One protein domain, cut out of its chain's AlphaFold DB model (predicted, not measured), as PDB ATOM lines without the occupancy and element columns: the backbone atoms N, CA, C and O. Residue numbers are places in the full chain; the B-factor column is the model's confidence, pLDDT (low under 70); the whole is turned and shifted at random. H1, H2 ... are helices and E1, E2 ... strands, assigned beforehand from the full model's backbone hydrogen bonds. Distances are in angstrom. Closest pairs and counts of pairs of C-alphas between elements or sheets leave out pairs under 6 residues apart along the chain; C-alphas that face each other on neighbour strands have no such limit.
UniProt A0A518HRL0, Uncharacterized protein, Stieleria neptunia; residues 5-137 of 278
ATOM      1  N   ASP A   5      35.866 -37.315   2.165       98.12
ATOM      2  CA  ASP A   5      36.875 -36.449   2.778       98.12
ATOM      3  C   ASP A   5      37.580 -35.546   1.754       98.12
ATOM      4  O   ASP A   5      37.880 -34.391   2.072       98.12
ATOM      5  N   LEU A   6      37.753 -36.013   0.511       98.44
ATOM      6  CA  LEU A   6      38.149 -35.173  -0.622       98.44
ATOM      7  C   LEU A   6      37.073 -34.134  -0.944       98.44
ATOM      8  O   LEU A   6      37.385 -32.947  -1.047       98.44
ATOM      9  N   ARG A   7      35.807 -34.556  -1.065       98.31
ATOM     10  CA  ARG A   7      34.692 -33.645  -1.362       98.31
ATOM     11  C   ARG A   7      34.647 -32.491  -0.363       98.31
ATOM     12  O   ARG A   7      34.725 -31.338  -0.774       98.31
ATOM     13  N   HIS A   8      34.591 -32.789   0.937       98.19
ATOM     14  CA  HIS A   8      34.494 -31.752   1.970       98.19
ATOM     15  C   HIS A   8      35.693 -30.794   1.960       98.19
ATOM     16  O   HIS A   8      35.540 -29.597   2.212       98.19
ATOM     17  N   PHE A   9      36.895 -31.299   1.664       98.50
ATOM     18  CA  PHE A   9      38.087 -30.465   1.548       98.50
ATOM     19  C   PHE A   9      37.958 -29.453   0.402       98.50
ATOM     20  O   PHE A   9      38.237 -28.267   0.602       98.50
ATOM     21  N   LEU A  10      37.511 -29.904  -0.773       98.12
ATOM     22  CA  LEU A  10      37.364 -29.062  -1.961       98.12
ATOM     23  C   LEU A  10      36.173 -28.100  -1.860       98.12
ATOM     24  O   LEU A  10      36.290 -26.944  -2.260       98.12
ATOM     25  N   GLU A  11      35.052 -28.526  -1.274       97.88
ATOM     26  CA  GLU A  11      33.899 -27.654  -0.980       97.88
ATOM     27  C   GLU A  11      34.280 -26.519  -0.021       97.88
ATOM     28  O   GLU A  11      33.791 -25.396  -0.146       97.88
ATOM     29  N   SER A  12      35.229 -26.782   0.882       97.69
ATOM     30  CA  SER A  12      35.815 -25.775   1.773       97.69
ATOM     31  C   SER A  12      36.831 -24.857   1.077       97.69
ATOM     32  O   SER A  12      37.457 -24.035   1.746       97.69
ATOM     33  N   LYS A  13      37.030 -24.998  -0.244       97.44
ATOM     34  CA  LYS A  13      37.975 -24.223  -1.070       97.44
ATOM     35  C   LYS A  13      39.415 -24.249  -0.547       97.44
ATOM     36  O   LYS A  13      40.164 -23.286  -0.706       97.44
ATOM     37  N   ARG A  14      39.801 -25.339   0.117       97.81
ATOM     38  CA  ARG A  14      41.151 -25.505   0.658       97.81
ATOM     39  C   ARG A  14      42.140 -25.875  -0.443       97.81
ATOM     40  O   ARG A  14      41.778 -26.519  -1.420       97.81
ATOM     41  N   GLN A  15      43.399 -25.522  -0.213       98.06
ATOM     42  CA  GLN A  15      44.555 -25.950  -1.002       98.06
ATOM     43  C   GLN A  15      45.473 -26.828  -0.141       98.06
ATOM     44  O   GLN A  15      45.349 -26.844   1.090       98.06
ATOM     45  N   LEU A  16      46.359 -27.597  -0.778       97.81
ATOM     46  CA  LEU A  16      47.390 -28.351  -0.062       97.81
ATOM     47  C   LEU A  16      48.422 -27.375   0.509       97.81
ATOM     48  O   LEU A  16      48.799 -26.412  -0.147       97.81
ATOM     49  N   ALA A  17      48.867 -27.624   1.739       97.44
ATOM     50  CA  ALA A  17      49.889 -26.814   2.392       97.44
ATOM     51  C   ALA A  17      51.180 -27.627   2.497       97.44
ATOM     52  O   ALA A  17      51.196 -28.682   3.135       97.44
ATOM     53  N   TYR A  18      52.242 -27.144   1.860       96.75
ATOM     54  CA  TYR A  18      53.570 -27.751   1.861       96.75
ATOM     55  C   TYR A  18      54.636 -26.726   1.463       96.75
ATOM     56  O   TYR A  18      54.308 -25.616   1.049       96.75
ATOM     57  N   ASP A  19      55.908 -27.087   1.626       96.06
ATOM     58  CA  ASP A  19      57.027 -26.247   1.202       96.06
ATOM     59  C   ASP A  19      57.239 -26.358  -0.313       96.06
ATOM     60  O   ASP A  19      57.743 -27.362  -0.815       96.06
ATOM     61  N   THR A  20      56.840 -25.324  -1.050       95.44
ATOM     62  CA  THR A  20      56.975 -25.270  -2.510       95.44
ATOM     63  C   THR A  20      58.414 -25.017  -2.964       95.44
ATOM     64  O   THR A  20      58.752 -25.343  -4.100       95.44
ATOM     65  N   GLN A  21      59.289 -24.484  -2.097       93.69
ATOM     66  CA  GLN A  21      60.669 -24.149  -2.468       93.69
ATOM     67  C   GLN A  21      61.546 -25.392  -2.607       93.69
ATOM     68  O   GLN A  21      62.387 -25.454  -3.504       93.69
ATOM     69  N   SER A  22      61.345 -26.381  -1.735       92.06
ATOM     70  CA  SER A  22      62.057 -27.661  -1.783       92.06
ATOM     71  C   SER A  22      61.370 -28.717  -2.652       92.06
ATOM     72  O   SER A  22      61.969 -29.755  -2.921       92.06
ATOM     73  N   SER A  23      60.147 -28.451  -3.122       93.75
ATOM     74  CA  SER A  23      59.365 -29.415  -3.894       93.75
ATOM     75  C   SER A  23      59.879 -29.600  -5.322       93.75
ATOM     76  O   SER A  23      60.136 -28.632  -6.048       93.75
ATOM     77  N   ILE A  24      59.935 -30.858  -5.759       92.88
ATOM     78  CA  ILE A  24      60.187 -31.257  -7.143       92.88
ATOM     79  C   ILE A  24      59.060 -30.734  -8.034       92.88
ATOM     80  O   ILE A  24      59.356 -30.068  -9.018       92.88
ATOM     81  N   VAL A  25      57.793 -30.943  -7.653       92.25
ATOM     82  CA  VAL A  25      56.611 -30.535  -8.446       92.25
ATOM     83  C   VAL A  25      56.292 -29.042  -8.388       92.25
ATOM     84  O   VAL A  25      55.497 -28.568  -9.197       92.25
ATOM     85  N   GLY A  26      56.918 -28.322  -7.454       95.06
ATOM     86  CA  GLY A  26      56.760 -26.881  -7.272       95.06
ATOM     87  C   GLY A  26      55.395 -26.492  -6.704       95.06
ATOM     88  O   GLY A  26      54.805 -27.233  -5.910       95.06
ATOM     89  N   GLU A  27      54.918 -25.294  -7.027       97.00
ATOM     90  CA  GLU A  27      53.603 -24.822  -6.594       97.00
ATOM     91  C   GLU A  27      52.492 -25.410  -7.468       97.00
ATOM     92  O   GLU A  27      52.482 -25.261  -8.693       97.00
ATOM     93  N   ILE A  28      51.518 -26.050  -6.819       97.62
ATOM     94  CA  ILE A  28      50.327 -26.579  -7.476       97.62
ATOM     95  C   ILE A  28      49.052 -25.964  -6.909       97.62
ATOM     96  O   ILE A  28      48.982 -25.579  -5.740       97.62
ATOM     97  N   THR A  29      48.007 -25.939  -7.731       98.31
ATOM     98  CA  THR A  29      46.652 -25.606  -7.283       98.31
ATOM     99  C   THR A  29      45.704 -26.763  -7.556       98.31
ATOM    100  O   THR A  29      45.826 -27.470  -8.555       98.31
ATOM    101  N   LEU A  30      44.752 -26.978  -6.655       98.50
ATOM    102  CA  LEU A  30      43.675 -27.946  -6.821       98.50
ATOM    103  C   LEU A  30      42.500 -27.324  -7.569       98.50
ATOM    104  O   LEU A  30      42.144 -26.166  -7.325       98.50
ATOM    105  N   LYS A  31      41.834 -28.134  -8.396       98.31
ATOM    106  CA  LYS A  31      40.541 -27.778  -8.995       98.31
ATOM    107  C   LYS A  31      39.502 -27.531  -7.906       98.31
ATOM    108  O   LYS A  31      39.472 -28.223  -6.886       98.31
ATOM    109  N   ALA A  32      38.615 -26.564  -8.127       97.19
ATOM    110  CA  ALA A  32      37.466 -26.394  -7.250       97.19
ATOM    111  C   ALA A  32      36.506 -27.582  -7.403       97.19
ATOM    112  O   ALA A  32      36.444 -28.217  -8.454       97.19
ATOM    113  N   PHE A  33      35.700 -27.856  -6.372       97.25
ATOM    114  CA  PHE A  33      34.750 -28.974  -6.419       97.25
ATOM    115  C   PHE A  33      33.786 -28.894  -7.618       97.25
ATOM    116  O   PHE A  33      33.521 -29.909  -8.251       97.25
ATOM    117  N   GLY A  34      33.299 -27.694  -7.956       96.06
ATOM    118  CA  GLY A  34      32.402 -27.484  -9.100       96.06
ATOM    119  C   GLY A  34      33.059 -27.687 -10.469       96.06
ATOM    120  O   GLY A  34      32.350 -27.922 -11.442       96.06
ATOM    121  N   ASP A  35      34.391 -27.650 -10.523       96.31
ATOM    122  CA  ASP A  35      35.178 -27.823 -11.746       96.31
ATOM    123  C   ASP A  35      35.698 -29.263 -11.893       96.31
ATOM    124  O   ASP A  35      36.318 -29.605 -12.901       96.31
ATOM    125  N   LEU A  36      35.461 -30.129 -10.897       96.31
ATOM    126  CA  LEU A  36      35.812 -31.539 -11.000       96.31
ATOM    127  C   LEU A  36      34.906 -32.237 -12.009       96.31
ATOM    128  O   LEU A  36      33.765 -32.607 -11.725       96.31
ATOM    129  N   SER A  37      35.472 -32.505 -13.176       95.69
ATOM    130  CA  SER A  37      34.885 -33.366 -14.187       95.69
ATOM    131  C   SER A  37      35.638 -34.682 -14.286       95.69
ATOM    132  O   SER A  37      36.848 -34.759 -14.067       95.69
ATOM    133  N   ARG A  38      34.906 -35.718 -14.685       96.50
ATOM    134  CA  ARG A  38      35.496 -36.984 -15.103       96.50
ATOM    135  C   ARG A  38      36.238 -36.773 -16.427       96.50
ATOM    136  O   ARG A  38      35.675 -36.161 -17.335       96.50
ATOM    137  N   SER A  39      37.466 -37.259 -16.535       96.06
ATOM    138  CA  SER A  39      38.285 -37.194 -17.747       96.06
ATOM    139  C   SER A  39      38.938 -38.546 -18.036       96.06
ATOM    140  O   SER A  39      38.940 -39.445 -17.194       96.06
ATOM    141  N   ILE A  40      39.460 -38.694 -19.252       97.38
ATOM    142  CA  ILE A  40      40.240 -39.860 -19.665       97.38
ATOM    143  C   ILE A  40      41.673 -39.397 -19.872       97.38
ATOM    144  O   ILE A  40      41.908 -38.517 -20.697       97.38
ATOM    145  N   ILE A  41      42.608 -40.022 -19.164       96.94
ATOM    146  CA  ILE A  41      44.039 -39.884 -19.421       96.94
ATOM    147  C   ILE A  41      44.480 -41.085 -20.252       96.94
ATOM    148  O   ILE A  41      44.115 -42.229 -19.958       96.94
ATOM    149  N   ARG A  42      45.220 -40.812 -21.326       95.62
ATOM    150  CA  ARG A  42      45.744 -41.829 -22.239       95.62
ATOM    151  C   ARG A  42      47.131 -42.255 -21.778       95.62
ATOM    152  O   ARG A  42      47.971 -41.405 -21.515       95.62
ATOM    153  N   VAL A  43      47.352 -43.559 -21.690       93.88
ATOM    154  CA  VAL A  43      48.626 -44.156 -21.272       93.88
ATOM    155  C   VAL A  43      49.117 -45.045 -22.409       93.88
ATOM    156  O   VAL A  43      48.380 -45.933 -22.844       93.88
ATOM    157  N   TYR A  44      50.317 -44.782 -22.921       91.12
ATOM    158  CA  TYR A  44      50.881 -45.545 -24.035       91.12
ATOM    159  C   TYR A  44      51.417 -46.907 -23.564       91.12
ATOM    160  O   TYR A  44      51.954 -46.997 -22.455       91.12
ATOM    161  N   PRO A  45      51.253 -47.974 -24.365       88.94
ATOM    162  CA  PRO A  45      51.869 -49.265 -24.088       88.94
ATOM    163  C   PRO A  45      53.386 -49.214 -24.353       88.94
ATOM    164  O   PRO A  45      53.868 -48.355 -25.089       88.94
ATOM    165  N   GLY A  46      54.149 -50.140 -23.767       79.56
ATOM    166  CA  GLY A  46      55.574 -50.332 -24.095       79.56
ATOM    167  C   GLY A  46      56.532 -49.228 -23.623       79.56
ATOM    168  O   GLY A  46      57.675 -49.151 -24.081       79.56
ATOM    169  N   CYS A  47      56.109 -48.343 -22.716       74.75
ATOM    170  CA  CYS A  47      57.001 -47.339 -22.138       74.75
ATOM    171  C   CYS A  47      58.037 -47.970 -21.180       74.75
ATOM    172  O   CYS A  47      57.803 -49.020 -20.586       74.75
ATOM    173  N   GLN A  48      59.186 -47.295 -20.995       64.75
ATOM    174  CA  GLN A  48      60.412 -47.811 -20.338       64.75
ATOM    175  C   GLN A  48      60.224 -48.459 -18.951       64.75
ATOM    176  O   GLN A  48      61.094 -49.187 -18.473       64.75
ATOM    177  N   SER A  49      59.128 -48.154 -18.271       68.75
ATOM    178  CA  SER A  49      58.815 -48.551 -16.902       68.75
ATOM    179  C   SER A  49      58.001 -49.847 -16.792       68.75
ATOM    180  O   SER A  49      57.903 -50.396 -15.685       68.75
ATOM    181  N   ILE A  50      57.426 -50.343 -17.892       67.81
ATOM    182  CA  ILE A  50      56.543 -51.510 -17.895       67.81
ATOM    183  C   ILE A  50      57.028 -52.520 -18.944       67.81
ATOM    184  O   ILE A  50      56.689 -52.392 -20.119       67.81
ATOM    185  N   PRO A  51      57.829 -53.521 -18.538       67.00
ATOM    186  CA  PRO A  51      58.226 -54.591 -19.442       67.00
ATOM    187  C   PRO A  51      57.016 -55.461 -19.813       67.00
ATOM    188  O   PRO A  51      56.099 -55.634 -19.004       67.00
ATOM    189  N   ASP A  52      57.061 -56.036 -21.015       74.50
ATOM    190  CA  ASP A  52      56.136 -57.071 -21.497       74.50
ATOM    191  C   ASP A  52      54.665 -56.620 -21.615       74.50
ATOM    192  O   ASP A  52      53.731 -57.386 -21.339       74.50
ATOM    193  N   ASP A  53      54.438 -55.366 -22.018       84.19
ATOM    194  CA  ASP A  53      53.093 -54.886 -22.321       84.19
ATOM    195  C   ASP A  53      52.531 -55.636 -23.550       84.19
ATOM    196  O   ASP A  53      53.109 -55.570 -24.635       84.19
ATOM    197  N   PRO A  54      51.391 -56.346 -23.429       77.81
ATOM    198  CA  PRO A  54      50.873 -57.196 -24.503       77.81
ATOM    199  C   PRO A  54      50.407 -56.419 -25.741       77.81
ATOM    200  O   PRO A  54      50.086 -57.044 -26.755       77.81
ATOM    201  N   TYR A  55      50.304 -55.094 -25.648       83.19
ATOM    202  CA  TYR A  55      49.835 -54.219 -26.715       83.19
ATOM    203  C   TYR A  55      50.914 -53.222 -27.173       83.19
ATOM    204  O   TYR A  55      50.585 -52.289 -27.898       83.19
ATOM    205  N   GLU A  56      52.188 -53.410 -26.800       86.62
ATOM    206  CA  GLU A  56      53.294 -52.507 -27.181       86.62
ATOM    207  C   GLU A  56      53.510 -52.370 -28.692       86.62
ATOM    208  O   GLU A  56      53.988 -51.342 -29.160       86.62
ATOM    209  N   SER A  57      53.147 -53.397 -29.462       82.00
ATOM    210  CA  SER A  57      53.291 -53.412 -30.918       82.00
ATOM    211  C   SER A  57      52.146 -52.718 -31.656       82.00
ATOM    212  O   SER A  57      52.173 -52.655 -32.885       82.00
ATOM    213  N   LEU A  58      51.143 -52.208 -30.934       80.81
ATOM    214  CA  LEU A  58      49.988 -51.537 -31.513       80.81
ATOM    215  C   LEU A  58      50.021 -50.025 -31.366       80.81
ATOM    216  O   LEU A  58      50.428 -49.483 -30.339       80.81
ATOM    217  N   ASP A  59      49.426 -49.362 -32.356       88.44
ATOM    218  CA  ASP A  59      49.074 -47.953 -32.263       88.44
ATOM    219  C   ASP A  59      47.785 -47.771 -31.443       88.44
ATOM    220  O   ASP A  59      46.649 -47.868 -31.924       88.44
ATOM    221  N   GLY A  60      47.952 -47.564 -30.139       91.88
ATOM    222  CA  GLY A  60      46.832 -47.378 -29.232       91.88
ATOM    223  C   GLY A  60      47.236 -46.925 -27.841       91.88
ATOM    224  O   GLY A  60      48.407 -46.735 -27.524       91.88
ATOM    225  N   THR A  61      46.232 -46.728 -26.989       94.81
ATOM    226  CA  THR A  61      46.431 -46.273 -25.608       94.81
ATOM    227  C   THR A  61      45.471 -46.956 -24.643       94.81
ATOM    228  O   THR A  61      44.323 -47.271 -24.974       94.81
ATOM    229  N   TYR A  62      45.918 -47.146 -23.407       94.62
ATOM    230  CA  TYR A  62      45.027 -47.440 -22.295       94.62
ATOM    231  C   TYR A  62      44.279 -46.178 -21.883       94.62
ATOM    232  O   TYR A  62      44.866 -45.107 -21.727       94.62
ATOM    233  N   GLN A  63      42.972 -46.309 -21.677       96.25
ATOM    234  CA  GLN A  63      42.108 -45.206 -21.269       96.25
ATOM    235  C   GLN A  63      41.834 -45.275 -19.770       96.25
ATOM    236  O   GLN A  63      40.993 -46.056 -19.311       96.25
ATOM    237  N   VAL A  64      42.532 -44.437 -19.008       97.12
ATOM    238  CA  VAL A  64      42.367 -44.346 -17.559       97.12
ATOM    239  C   VAL A  64      41.327 -43.285 -17.243       97.12
ATOM    240  O   VAL A  64      41.533 -42.092 -17.442       97.12
ATOM    241  N   ASP A  65      40.182 -43.742 -16.762       97.38
ATOM    242  CA  ASP A  65      39.095 -42.875 -16.349       97.38
ATOM    243  C   ASP A  65      39.326 -42.337 -14.930       97.38
ATOM    244  O   ASP A  65      39.484 -43.114 -13.981       97.38
ATOM    245  N   VAL A  66      39.343 -41.010 -14.786       98.19
ATOM    246  CA  VAL A  66      39.767 -40.338 -13.553       98.19
ATOM    247  C   VAL A  66      38.928 -39.110 -13.210       98.19
ATOM    248  O   VAL A  66      38.252 -38.524 -14.053       98.19
ATOM    249  N   PHE A  67      39.019 -38.684 -11.953       98.25
ATOM    250  CA  PHE A  67      38.858 -37.284 -11.570       98.25
ATOM    251  C   PHE A  67      40.249 -36.711 -11.326       98.25
ATOM    252  O   PHE A  67      40.869 -36.995 -10.300       98.25
ATOM    253  N   ASP A  68      40.747 -35.942 -12.285       97.25
ATOM    254  CA  ASP A  68      42.014 -35.231 -12.154       97.25
ATOM    255  C   ASP A  68      41.850 -34.029 -11.214       97.25
ATOM    256  O   ASP A  68      40.926 -33.228 -11.390       97.25
ATOM    257  N   LEU A  69      42.716 -33.930 -10.204       98.12
ATOM    258  CA  LEU A  69      42.554 -33.020  -9.071       98.12
ATOM    259  C   LEU A  69      43.387 -31.743  -9.204       98.12
ATOM    260  O   LEU A  69      43.083 -30.766  -8.515       98.12
ATOM    261  N   ILE A  70      44.405 -31.727 -10.067       97.75
ATOM    262  CA  ILE A  70      45.345 -30.608 -10.181       97.75
ATOM    263  C   ILE A  70      44.870 -29.639 -11.266       97.75
ATOM    264  O   ILE A  70      44.646 -30.014 -12.411       97.75
ATOM    265  N   ALA A  71      44.670 -28.376 -10.901       97.75
ATOM    266  CA  ALA A  71      44.303 -27.309 -11.830       97.75
ATOM    267  C   ALA A  71      45.533 -26.729 -12.540       97.75
ATOM    268  O   ALA A  71      45.476 -26.443 -13.734       97.75
ATOM    269  N   SER A  72      46.639 -26.550 -11.814       97.25
ATOM    270  CA  SER A  72      47.891 -26.020 -12.357       97.25
ATOM    271  C   SER A  72      49.104 -26.544 -11.593       97.25
ATOM    272  O   SER A  72      49.007 -26.818 -10.398       97.25
ATOM    273  N   SER A  73      50.245 -26.598 -12.277       95.81
ATOM    274  CA  SER A  73      51.588 -26.758 -11.716       95.81
ATOM    275  C   SER A  73      52.523 -25.781 -12.432       95.81
ATOM    276  O   SER A  73      52.314 -25.470 -13.606       95.81
ATOM    277  N   ASP A  74      53.515 -25.256 -11.721       95.06
ATOM    278  CA  ASP A  74      54.526 -24.340 -12.258       95.06
ATOM    279  C   ASP A  74      55.690 -25.052 -12.972       95.06
ATOM    280  O   ASP A  74      56.349 -24.441 -13.815       95.06
ATOM    281  N   LYS A  75      55.949 -26.327 -12.657       94.25
ATOM    282  CA  LYS A  75      57.110 -27.081 -13.162       94.25
ATOM    283  C   LYS A  75      56.767 -28.209 -14.130       94.25
ATOM    284  O   LYS A  75      57.607 -28.547 -14.961       94.25
ATOM    285  N   TYR A  76      55.574 -28.790 -14.032       92.81
ATOM    286  CA  TYR A  76      55.179 -29.964 -14.819       92.81
ATOM    287  C   TYR A  76      53.758 -29.831 -15.372       92.81
ATOM    288  O   TYR A  76      52.996 -28.949 -14.977       92.81
ATOM    289  N   SER A  77      53.387 -30.727 -16.290       93.62
ATOM    290  CA  SER A  77      51.994 -30.845 -16.727       93.62
ATOM    291  C   SER A  77      51.108 -31.251 -15.539       93.62
ATOM    292  O   SER A  77      51.450 -32.204 -14.838       93.62
ATOM    293  N   PRO A  78      49.983 -30.556 -15.283       95.44
ATOM    294  CA  PRO A  78      49.076 -30.921 -14.198       95.44
ATOM    295  C   PRO A  78      48.280 -32.201 -14.488       95.44
ATOM    296  O   PRO A  78      47.846 -32.861 -13.546       95.44
ATOM    297  N   GLU A  79      48.085 -32.559 -15.763       95.75
ATOM    298  CA  GLU A  79      47.309 -33.741 -16.147       95.75
ATOM    299  C   GLU A  79      47.945 -35.008 -15.569       95.75
ATOM    300  O   GLU A  79      49.120 -35.286 -15.789       95.75
ATOM    301  N   GLY A  80      47.163 -35.777 -14.810       95.50
ATOM    302  CA  GLY A  80      47.604 -37.061 -14.261       95.50
ATOM    303  C   GLY A  80      48.495 -36.964 -13.028       95.50
ATOM    304  O   GLY A  80      48.565 -37.943 -12.289       95.50
ATOM    305  N   MET A  81      49.062 -35.792 -12.721       95.12
ATOM    306  CA  MET A  81      49.956 -35.586 -11.573       95.12
ATOM    307  C   MET A  81      49.343 -36.056 -10.247       95.12
ATOM    308  O   MET A  81      50.027 -36.625  -9.399       95.12
ATOM    309  N   PHE A  82      48.045 -35.818 -10.040       97.00
ATOM    310  CA  PHE A  82      47.328 -36.433  -8.930       97.00
ATOM    311  C   PHE A  82      45.839 -36.557  -9.231       97.00
ATOM    312  O   PHE A  82      45.138 -35.568  -9.451       97.00
ATOM    313  N   CYS A  83      45.332 -37.783  -9.208       98.00
ATOM    314  CA  CYS A  83      43.969 -38.083  -9.610       98.00
ATOM    315  C   CYS A  83      43.305 -39.127  -8.704       98.00
ATOM    316  O   CYS A  83      43.947 -39.821  -7.912       98.00
ATOM    317  N   TRP A  84      41.984 -39.231  -8.815       98.44
ATOM    318  CA  TRP A  84      41.188 -40.313  -8.240       98.44
ATOM    319  C   TRP A  84      40.668 -41.217  -9.356       98.44
ATOM    320  O   TRP A  84      39.988 -40.731 -10.258       98.44
ATOM    321  N   ILE A  85      40.934 -42.523  -9.273       98.12
ATOM    322  CA  ILE A  85      40.475 -43.539 -10.229       98.12
ATOM    323  C   ILE A  85      39.196 -44.201  -9.685       98.12
ATOM    324  O   ILE A  85      39.280 -45.028  -8.771       98.12
ATOM    325  N   PRO A  86      37.997 -43.902 -10.225       97.50
ATOM    326  CA  PRO A  86      36.739 -44.357  -9.635       97.50
ATOM    327  C   PRO A  86      36.530 -45.867  -9.699       97.50
ATOM    328  O   PRO A  86      35.952 -46.432  -8.781       97.50
ATOM    329  N   SER A  87      36.978 -46.517 -10.776       94.19
ATOM    330  CA  SER A  87      36.810 -47.965 -10.965       94.19
ATOM    331  C   SER A  87      37.625 -48.797  -9.976       94.19
ATOM    332  O   SER A  87      37.281 -49.951  -9.728       94.19
ATOM    333  N   LEU A  88      38.695 -48.219  -9.427       95.31
ATOM    334  CA  LEU A  88      39.580 -48.867  -8.463       95.31
ATOM    335  C   LEU A  88      39.370 -48.361  -7.036       95.31
ATOM    336  O   LEU A  88      39.851 -48.994  -6.103       95.31
ATOM    337  N   GLU A  89      38.671 -47.236  -6.876       97.25
ATOM    338  CA  GLU A  89      38.535 -46.506  -5.615       97.25
ATOM    339  C   GLU A  89      39.900 -46.165  -4.988       97.25
ATOM    340  O   GLU A  89      40.133 -46.366  -3.794       97.25
ATOM    341  N   LEU A  90      40.822 -45.645  -5.808       97.75
ATOM    342  CA  LEU A  90      42.188 -45.313  -5.399       97.75
ATOM    343  C   LEU A  90      42.616 -43.927  -5.880       97.75
ATOM    344  O   LEU A  90      42.280 -43.504  -6.985       97.75
ATOM    345  N   PHE A  91      43.434 -43.257  -5.067       98.19
ATOM    346  CA  PHE A  91      44.256 -42.142  -5.535       98.19
ATOM    347  C   PHE A  91      45.416 -42.672  -6.375       98.19
ATOM    348  O   PHE A  91      45.930 -43.759  -6.087       98.19
ATOM    349  N   ALA A  92      45.853 -41.907  -7.371       97.31
ATOM    350  CA  ALA A  92      46.970 -42.275  -8.228       97.31
ATOM    351  C   ALA A  92      47.703 -41.061  -8.813       97.31
ATOM    352  O   ALA A  92      47.142 -39.968  -8.886       97.31
ATOM    353  N   SER A  93      48.937 -41.297  -9.254       95.81
ATOM    354  CA  SER A  93      49.651 -40.472 -10.231       95.81
ATOM    355  C   SER A  93      49.709 -41.225 -11.556       95.81
ATOM    356  O   SER A  93      49.876 -42.450 -11.555       95.81
ATOM    357  N   ILE A  94      49.546 -40.519 -12.666       95.12
ATOM    358  CA  ILE A  94      49.614 -41.064 -14.019       95.12
ATOM    359  C   ILE A  94      50.620 -40.239 -14.807       95.12
ATOM    360  O   ILE A  94      50.403 -39.052 -15.038       95.12
ATOM    361  N   ASP A  95      51.687 -40.895 -15.238       91.56
ATOM    362  CA  ASP A  95      52.666 -40.349 -16.164       91.56
ATOM    363  C   ASP A  95      52.371 -40.941 -17.543       91.56
ATOM    364  O   ASP A  95      52.732 -42.077 -17.851       91.56
ATOM    365  N   SER A  96      51.626 -40.189 -18.352       88.44
ATOM    366  CA  SER A  96      51.214 -40.619 -19.688       88.44
ATOM    367  C   SER A  96      52.390 -40.746 -20.655       88.44
ATOM    368  O   SER A  96      52.334 -41.590 -21.547       88.44
ATOM    369  N   GLU A  97      53.457 -39.962 -20.467       83.06
ATOM    370  CA  GLU A  97      54.652 -39.974 -21.320       83.06
ATOM    371  C   GLU A  97      55.495 -41.230 -21.087       83.06
ATOM    372  O   GLU A  97      56.024 -41.816 -22.034       83.06
ATOM    373  N   HIS A  98      55.573 -41.682 -19.834       87.94
ATOM    374  CA  HIS A  98      56.298 -42.891 -19.450       87.94
ATOM    375  C   HIS A  98      55.384 -44.094 -19.195       87.94
ATOM    376  O   HIS A  98      55.853 -45.106 -18.683       87.94
ATOM    377  N   GLY A  99      54.102 -44.021 -19.555       86.69
ATOM    378  CA  GLY A  99      53.170 -45.149 -19.475       86.69
ATOM    379  C   GLY A  99      52.815 -45.590 -18.046       86.69
ATOM    380  O   GLY A  99      52.236 -46.658 -17.852       86.69
ATOM    381  N   ASP A 100      53.157 -44.803 -17.029       89.81
ATOM    382  CA  ASP A 100      53.134 -45.221 -15.634       89.81
ATOM    383  C   ASP A 100      51.814 -44.876 -14.940       89.81
ATOM    384  O   ASP A 100      51.360 -43.734 -14.946       89.81
ATOM    385  N   VAL A 101      51.220 -45.859 -14.256       93.69
ATOM    386  CA  VAL A 101      50.082 -45.642 -13.350       93.69
ATOM    387  C   VAL A 101      50.476 -46.075 -11.945       93.69
ATOM    388  O   VAL A 101      50.550 -47.266 -11.634       93.69
ATOM    389  N   LEU A 102      50.713 -45.108 -11.065       94.38
ATOM    390  CA  LEU A 102      51.137 -45.332  -9.690       94.38
ATOM    391  C   LEU A 102      49.962 -45.115  -8.733       94.38
ATOM    392  O   LEU A 102      49.592 -43.981  -8.444       94.38
ATOM    393  N   ALA A 103      49.372 -46.193  -8.215       95.62
ATOM    394  CA  ALA A 103      48.218 -46.114  -7.321       95.62
ATOM    395  C   ALA A 103      48.606 -46.181  -5.838       95.62
ATOM    396  O   ALA A 103      49.563 -46.852  -5.456       95.62
ATOM    397  N   PHE A 104      47.813 -45.551  -4.974       96.31
ATOM    398  CA  PHE A 104      48.073 -45.450  -3.537       96.31
ATOM    399  C   PHE A 104      47.044 -46.258  -2.722       96.31
ATOM    400  O   PHE A 104      46.027 -45.718  -2.276       96.31
ATOM    401  N   PRO A 105      47.262 -47.572  -2.515       94.94
ATOM    402  CA  PRO A 105      46.321 -48.414  -1.784       94.94
ATOM    403  C   PRO A 105      46.192 -47.988  -0.319       94.94
ATOM    404  O   PRO A 105      47.187 -47.737   0.356       94.94
ATOM    405  N   LYS A 106      44.956 -48.002   0.199       94.56
ATOM    406  CA  LYS A 106      44.626 -47.672   1.602       94.56
ATOM    407  C   LYS A 106      44.975 -46.233   2.011       94.56
ATOM    408  O   LYS A 106      45.189 -45.969   3.193       94.56
ATOM    409  N   VAL A 107      45.020 -45.310   1.054       96.62
ATOM    410  CA  VAL A 107      45.261 -43.885   1.299       96.62
ATOM    411  C   VAL A 107      43.945 -43.121   1.218       96.62
ATOM    412  O   VAL A 107      43.192 -43.275   0.261       96.62
ATOM    413  N   SER A 108      43.669 -42.297   2.229       97.81
ATOM    414  CA  SER A 108      42.561 -41.339   2.207       97.81
ATOM    415  C   SER A 108      43.049 -39.942   1.839       97.81
ATOM    416  O   SER A 108      44.233 -39.630   2.003       97.81
ATOM    417  N   TRP A 109      42.142 -39.060   1.418       98.31
ATOM    418  CA  TRP A 109      42.512 -37.675   1.129       98.31
ATOM    419  C   TRP A 109      43.080 -36.968   2.357       98.31
ATOM    420  O   TRP A 109      44.037 -36.208   2.266       98.31
ATOM    421  N   SER A 110      42.546 -37.268   3.539       98.19
ATOM    422  CA  SER A 110      43.054 -36.727   4.800       98.19
ATOM    423  C   SER A 110      44.522 -37.089   5.058       98.19
ATOM    424  O   SER A 110      45.229 -36.318   5.705       98.19
ATOM    425  N   MET A 111      44.993 -38.244   4.573       97.75
ATOM    426  CA  MET A 111      46.413 -38.606   4.629       97.75
ATOM    427  C   MET A 111      47.227 -37.795   3.621       97.75
ATOM    428  O   MET A 111      48.258 -37.242   4.002       97.75
ATOM    429  N   VAL A 112      46.729 -37.661   2.386       97.38
ATOM    430  CA  VAL A 112      47.349 -36.834   1.337       97.38
ATOM    431  C   VAL A 112      47.508 -35.393   1.814       97.38
ATOM    432  O   VAL A 112      48.611 -34.863   1.839       97.38
ATOM    433  N   ALA A 113      46.439 -34.783   2.318       97.88
ATOM    434  CA  ALA A 113      46.434 -33.406   2.798       97.88
ATOM    435  C   ALA A 113      47.383 -33.138   3.978       97.88
ATOM    436  O   ALA A 113      47.790 -31.995   4.177       97.88
ATOM    437  N   ARG A 114      47.711 -34.155   4.785       97.56
ATOM    438  CA  ARG A 114      48.652 -34.025   5.913       97.56
ATOM    439  C   ARG A 114      50.112 -34.107   5.484       97.56
ATOM    440  O   ARG A 114      50.966 -33.608   6.207       97.56
ATOM    441  N   ASN A 115      50.402 -34.777   4.374       95.81
ATOM    442  CA  ASN A 115      51.754 -34.921   3.850       95.81
ATOM    443  C   ASN A 115      51.706 -35.028   2.317       95.81
ATOM    444  O   ASN A 115      51.846 -36.127   1.782       95.81
ATOM    445  N   PRO A 116      51.447 -33.917   1.610       95.75
ATOM    446  CA  PRO A 116      51.146 -33.960   0.181       95.75
ATOM    447  C   PRO A 116      52.363 -34.319  -0.671       95.75
ATOM    448  O   PRO A 116      52.216 -35.118  -1.590       95.75
ATOM    449  N   LEU A 117      53.559 -33.819  -0.336       94.12
ATOM    450  CA  LEU A 117      54.784 -34.089  -1.105       94.12
ATOM    451  C   LEU A 117      55.074 -35.583  -1.230       94.12
ATOM    452  O   LEU A 117      55.407 -36.062  -2.306       94.12
ATOM    453  N   LYS A 118      54.810 -36.345  -0.164       92.75
ATOM    454  CA  LYS A 118      54.936 -37.807  -0.154       92.75
ATOM    455  C   LYS A 118      54.150 -38.510  -1.270       92.75
ATOM    456  O   LYS A 118      54.517 -39.618  -1.652       92.75
ATOM    457  N   TYR A 119      53.049 -37.922  -1.730       94.69
ATOM    458  CA  TYR A 119      52.184 -38.505  -2.755       94.69
ATOM    459  C   TYR A 119      52.348 -37.818  -4.108       94.69
ATOM    460  O   TYR A 119      52.404 -38.511  -5.118       94.69
ATOM    461  N   LEU A 120      52.466 -36.486  -4.121       93.81
ATOM    462  CA  LEU A 120      52.677 -35.703  -5.339       93.81
ATOM    463  C   LEU A 120      54.005 -36.047  -6.016       93.81
ATOM    464  O   LEU A 120      54.072 -36.097  -7.234       93.81
ATOM    465  N   GLU A 121      55.054 -36.317  -5.237       92.88
ATOM    466  CA  GLU A 121      56.395 -36.578  -5.771       92.88
ATOM    467  C   GLU A 121      56.689 -38.074  -5.943       92.88
ATOM    468  O   GLU A 121      57.770 -38.454  -6.387       92.88
ATOM    469  N   ALA A 122      55.726 -38.943  -5.618       90.75
ATOM    470  CA  ALA A 122      55.944 -40.384  -5.545       90.75
ATOM    471  C   ALA A 122      56.371 -41.013  -6.880       90.75
ATOM    472  O   ALA A 122      57.024 -42.051  -6.867       90.75
ATOM    473  N   GLN A 123      56.026 -40.401  -8.017       87.25
ATOM    474  CA  GLN A 123      56.442 -40.904  -9.330       87.25
ATOM    475  C   GLN A 123      57.940 -40.714  -9.617       87.25
ATOM    476  O   GLN A 123      58.492 -41.432 -10.443       87.25
ATOM    477  N   TRP A 124      58.617 -39.807  -8.905       86.75
ATOM    478  CA  TRP A 124      60.065 -39.589  -9.025       86.75
ATOM    479  C   TRP A 124      60.876 -40.283  -7.922       86.75
ATOM    480  O   TRP A 124      62.107 -40.253  -7.956       86.75
ATOM    481  N   ASP A 125      60.216 -40.918  -6.951       81.56
ATOM    482  CA  ASP A 125      60.868 -41.605  -5.836       81.56
ATOM    483  C   ASP A 125      60.759 -43.129  -5.985       81.56
ATOM    484  O   ASP A 125      59.709 -43.733  -5.759       81.56
ATOM    485  N   ALA A 126      61.886 -43.775  -6.296       61.06
ATOM    486  CA  ALA A 126      61.989 -45.231  -6.417       61.06
ATOM    487  C   ALA A 126      61.696 -45.988  -5.104       61.06
ATOM    488  O   ALA A 126      61.446 -47.193  -5.128       61.06
ATOM    489  N   THR A 127      61.719 -45.306  -3.954       64.69
ATOM    490  CA  THR A 127      61.349 -45.868  -2.643       64.69
ATOM    491  C   THR A 127      59.883 -45.614  -2.270       64.69
ATOM    492  O   THR A 127      59.451 -45.946  -1.161       64.69
ATOM    493  N   GLY A 128      59.121 -45.032  -3.201       63.50
ATOM    494  CA  GLY A 128      57.789 -44.487  -2.998       63.50
ATOM    495  C   GLY A 128      56.739 -45.474  -2.480       63.50
ATOM    496  O   GLY A 128      56.820 -46.692  -2.604       63.50
ATOM    497  N   TYR A 129      55.684 -44.903  -1.896       76.31
ATOM    498  CA  TYR A 129      54.566 -45.619  -1.263       76.31
ATOM    499  C   TYR A 129      53.492 -46.085  -2.255       76.31
ATOM    500  O   TYR A 129      52.496 -46.696  -1.857       76.31
ATOM    501  N   GLY A 130      53.659 -45.741  -3.529       87.38
ATOM    502  CA  GLY A 130      52.756 -46.142  -4.589       87.38
ATOM    503  C   GLY A 130      53.017 -47.574  -5.042       87.38
ATOM    504  O   GLY A 130      54.128 -48.092  -4.966       87.38
ATOM    505  N   LYS A 131      51.970 -48.224  -5.534       90.50
ATOM    506  CA  LYS A 131      52.055 -49.498  -6.232       90.50
ATOM    507  C   LYS A 131      51.822 -49.239  -7.712       90.50
ATOM    508  O   LYS A 131      50.739 -48.788  -8.086       90.50
ATOM    509  N   ARG A 132      52.817 -49.563  -8.537       89.88
ATOM    510  CA  ARG A 132      52.663 -49.538  -9.993       89.88
ATOM    511  C   ARG A 132      51.565 -50.520 -10.397       89.88
ATOM    512  O   ARG A 132      51.532 -51.668  -9.938       89.88
ATOM    513  N   LEU A 133      50.629 -50.031 -11.193       89.69
ATOM    514  CA  LEU A 133      49.579 -50.813 -11.815       89.69
ATOM    515  C   LEU A 133      50.002 -51.139 -13.238       89.69
ATOM    516  O   LEU A 133      50.524 -50.286 -13.942       89.69
ATOM    517  N   TYR A 134      49.727 -52.366 -13.656       87.81
ATOM    518  CA  TYR A 134      49.869 -52.778 -15.044       87.81
ATOM    519  C   TYR A 134      48.609 -52.344 -15.809       87.81
ATOM    520  O   TYR A 134      47.524 -52.834 -15.478       87.81
ATOM    521  N   PRO A 135      48.683 -51.424 -16.785       90.62
ATOM    522  CA  PRO A 135      47.492 -50.831 -17.383       90.62
ATOM    523  C   PRO A 135      46.525 -51.848 -18.003       90.62
ATOM    524  O   PRO A 135      45.323 -51.762 -17.743       90.62
ATOM    525  N   TRP A 136      47.026 -52.881 -18.694       86.44
ATOM    526  CA  TRP A 136      46.195 -53.953 -19.274       86.44
ATOM    527  C   TRP A 136      45.390 -54.749 -18.244       86.44
ATOM    528  O   TRP A 136      44.425 -55.433 -18.594       86.44
ATOM    529  N   LEU A 137      45.754 -54.654 -16.964       83.94
ATOM    530  CA  LEU A 137      45.043 -55.307 -15.873       83.94
ATOM    531  C   LEU A 137      43.865 -54.500 -15.336       83.94
ATOM    532  O   LEU A 137      43.046 -55.023 -14.581       83.94
TER     533      LEU A 137
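What this domain is: This is residues 5 to 137 of the 278 residues of an uncharacterized protein of Stieleria neptunia (UniProt A0A518HRL0). A strongly twisted sheet of six strands is folded back on itself into two leaves, E2 and E3 partly facing E6, E7 and E8, with E5 as the hinge. Toward one end of the long axis lie the helices H1 and H2 and the small strand pair E1 and E4; the long loop of residues 44 to 59 lies toward the other. The printed part has 133 residues, with the order H1 E1 E2 E3 E4 E5 E6 E7 H2 H3 E8. The larger sheet runs E2 E3 E5 E6 E7 E8, all antiparallel; the class is mixed, helices and strands, with under half of the residues in named elements. The whole is compact, with a radius of gyration of the C-alphas of 14.6 A and spans of 45 by 30 by 27 A.

Where its parts are: Find C-alpha 5 at (36.875, -36.449, 2.778), where H1 begins; it runs 10.0 A to residue 11. Next come E1, residues 28 to 30, and E2, residues 38 to 43, 16.2 A long. E3, residues 60 to 68, starts at (46.832, -47.378, -29.232), spans 21.5 A and bends by 58 degrees at residue 65. Then read E4 at 70 to 73, E5 at 83 to 85, E6 at 90 to 95, 15.8 A, and E7 at 100 to 104, 13.1 A. H2 is residues 109 to 114, H3 117 to 120, and E8 runs from 131 to C-alpha 133 at (49.579, -50.813, -11.815).

How they stand to each other: Look first at the hairpin E2 and E3, where N 41 and O 64 are 2.9 A apart. E3 pairs in a staggered way, with E2 over residues 62 to 67 and with E5 over 67 to 68; N 67 and O 84 are 2.8 A apart. E5, E6 and E7 form a meander, each strand the antiparallel neighbour of the one before, with N 83 and O 92 at 2.9 A and N 102 and O 93 at 2.8 A. E8 is an edge strand beside E7, with N 131 and O 103 at 2.8 A. Across the fold, the closest C-alphas of E2 and E6 are those of Val 43 and Asp 95, 7.5 A apart. H3 only grazes this sheet, with residues 119 to 120. H1 touches H2, about perpendicular at 78 degrees, closest at the C-alphas of Leu 6 and Trp 109, 5.3 A. E1 and E4 are antiparallel neighbours, with N 71 and O 29 at 2.8 A. Every O i to N i+4 pair is within hydrogen-bond range in H1 and H2; H3 is too short for one.

The domain as a whole: The C-alphas farthest apart are those of Ser 12 and Ser 57, 46.2 A. The printed part has no cut. The links H1 to E1 and E2 to E3 are long, 16 residues each. Mean pLDDT of the printed part is 92.1; residues 48 to 51 and 126 to 128 are under 70.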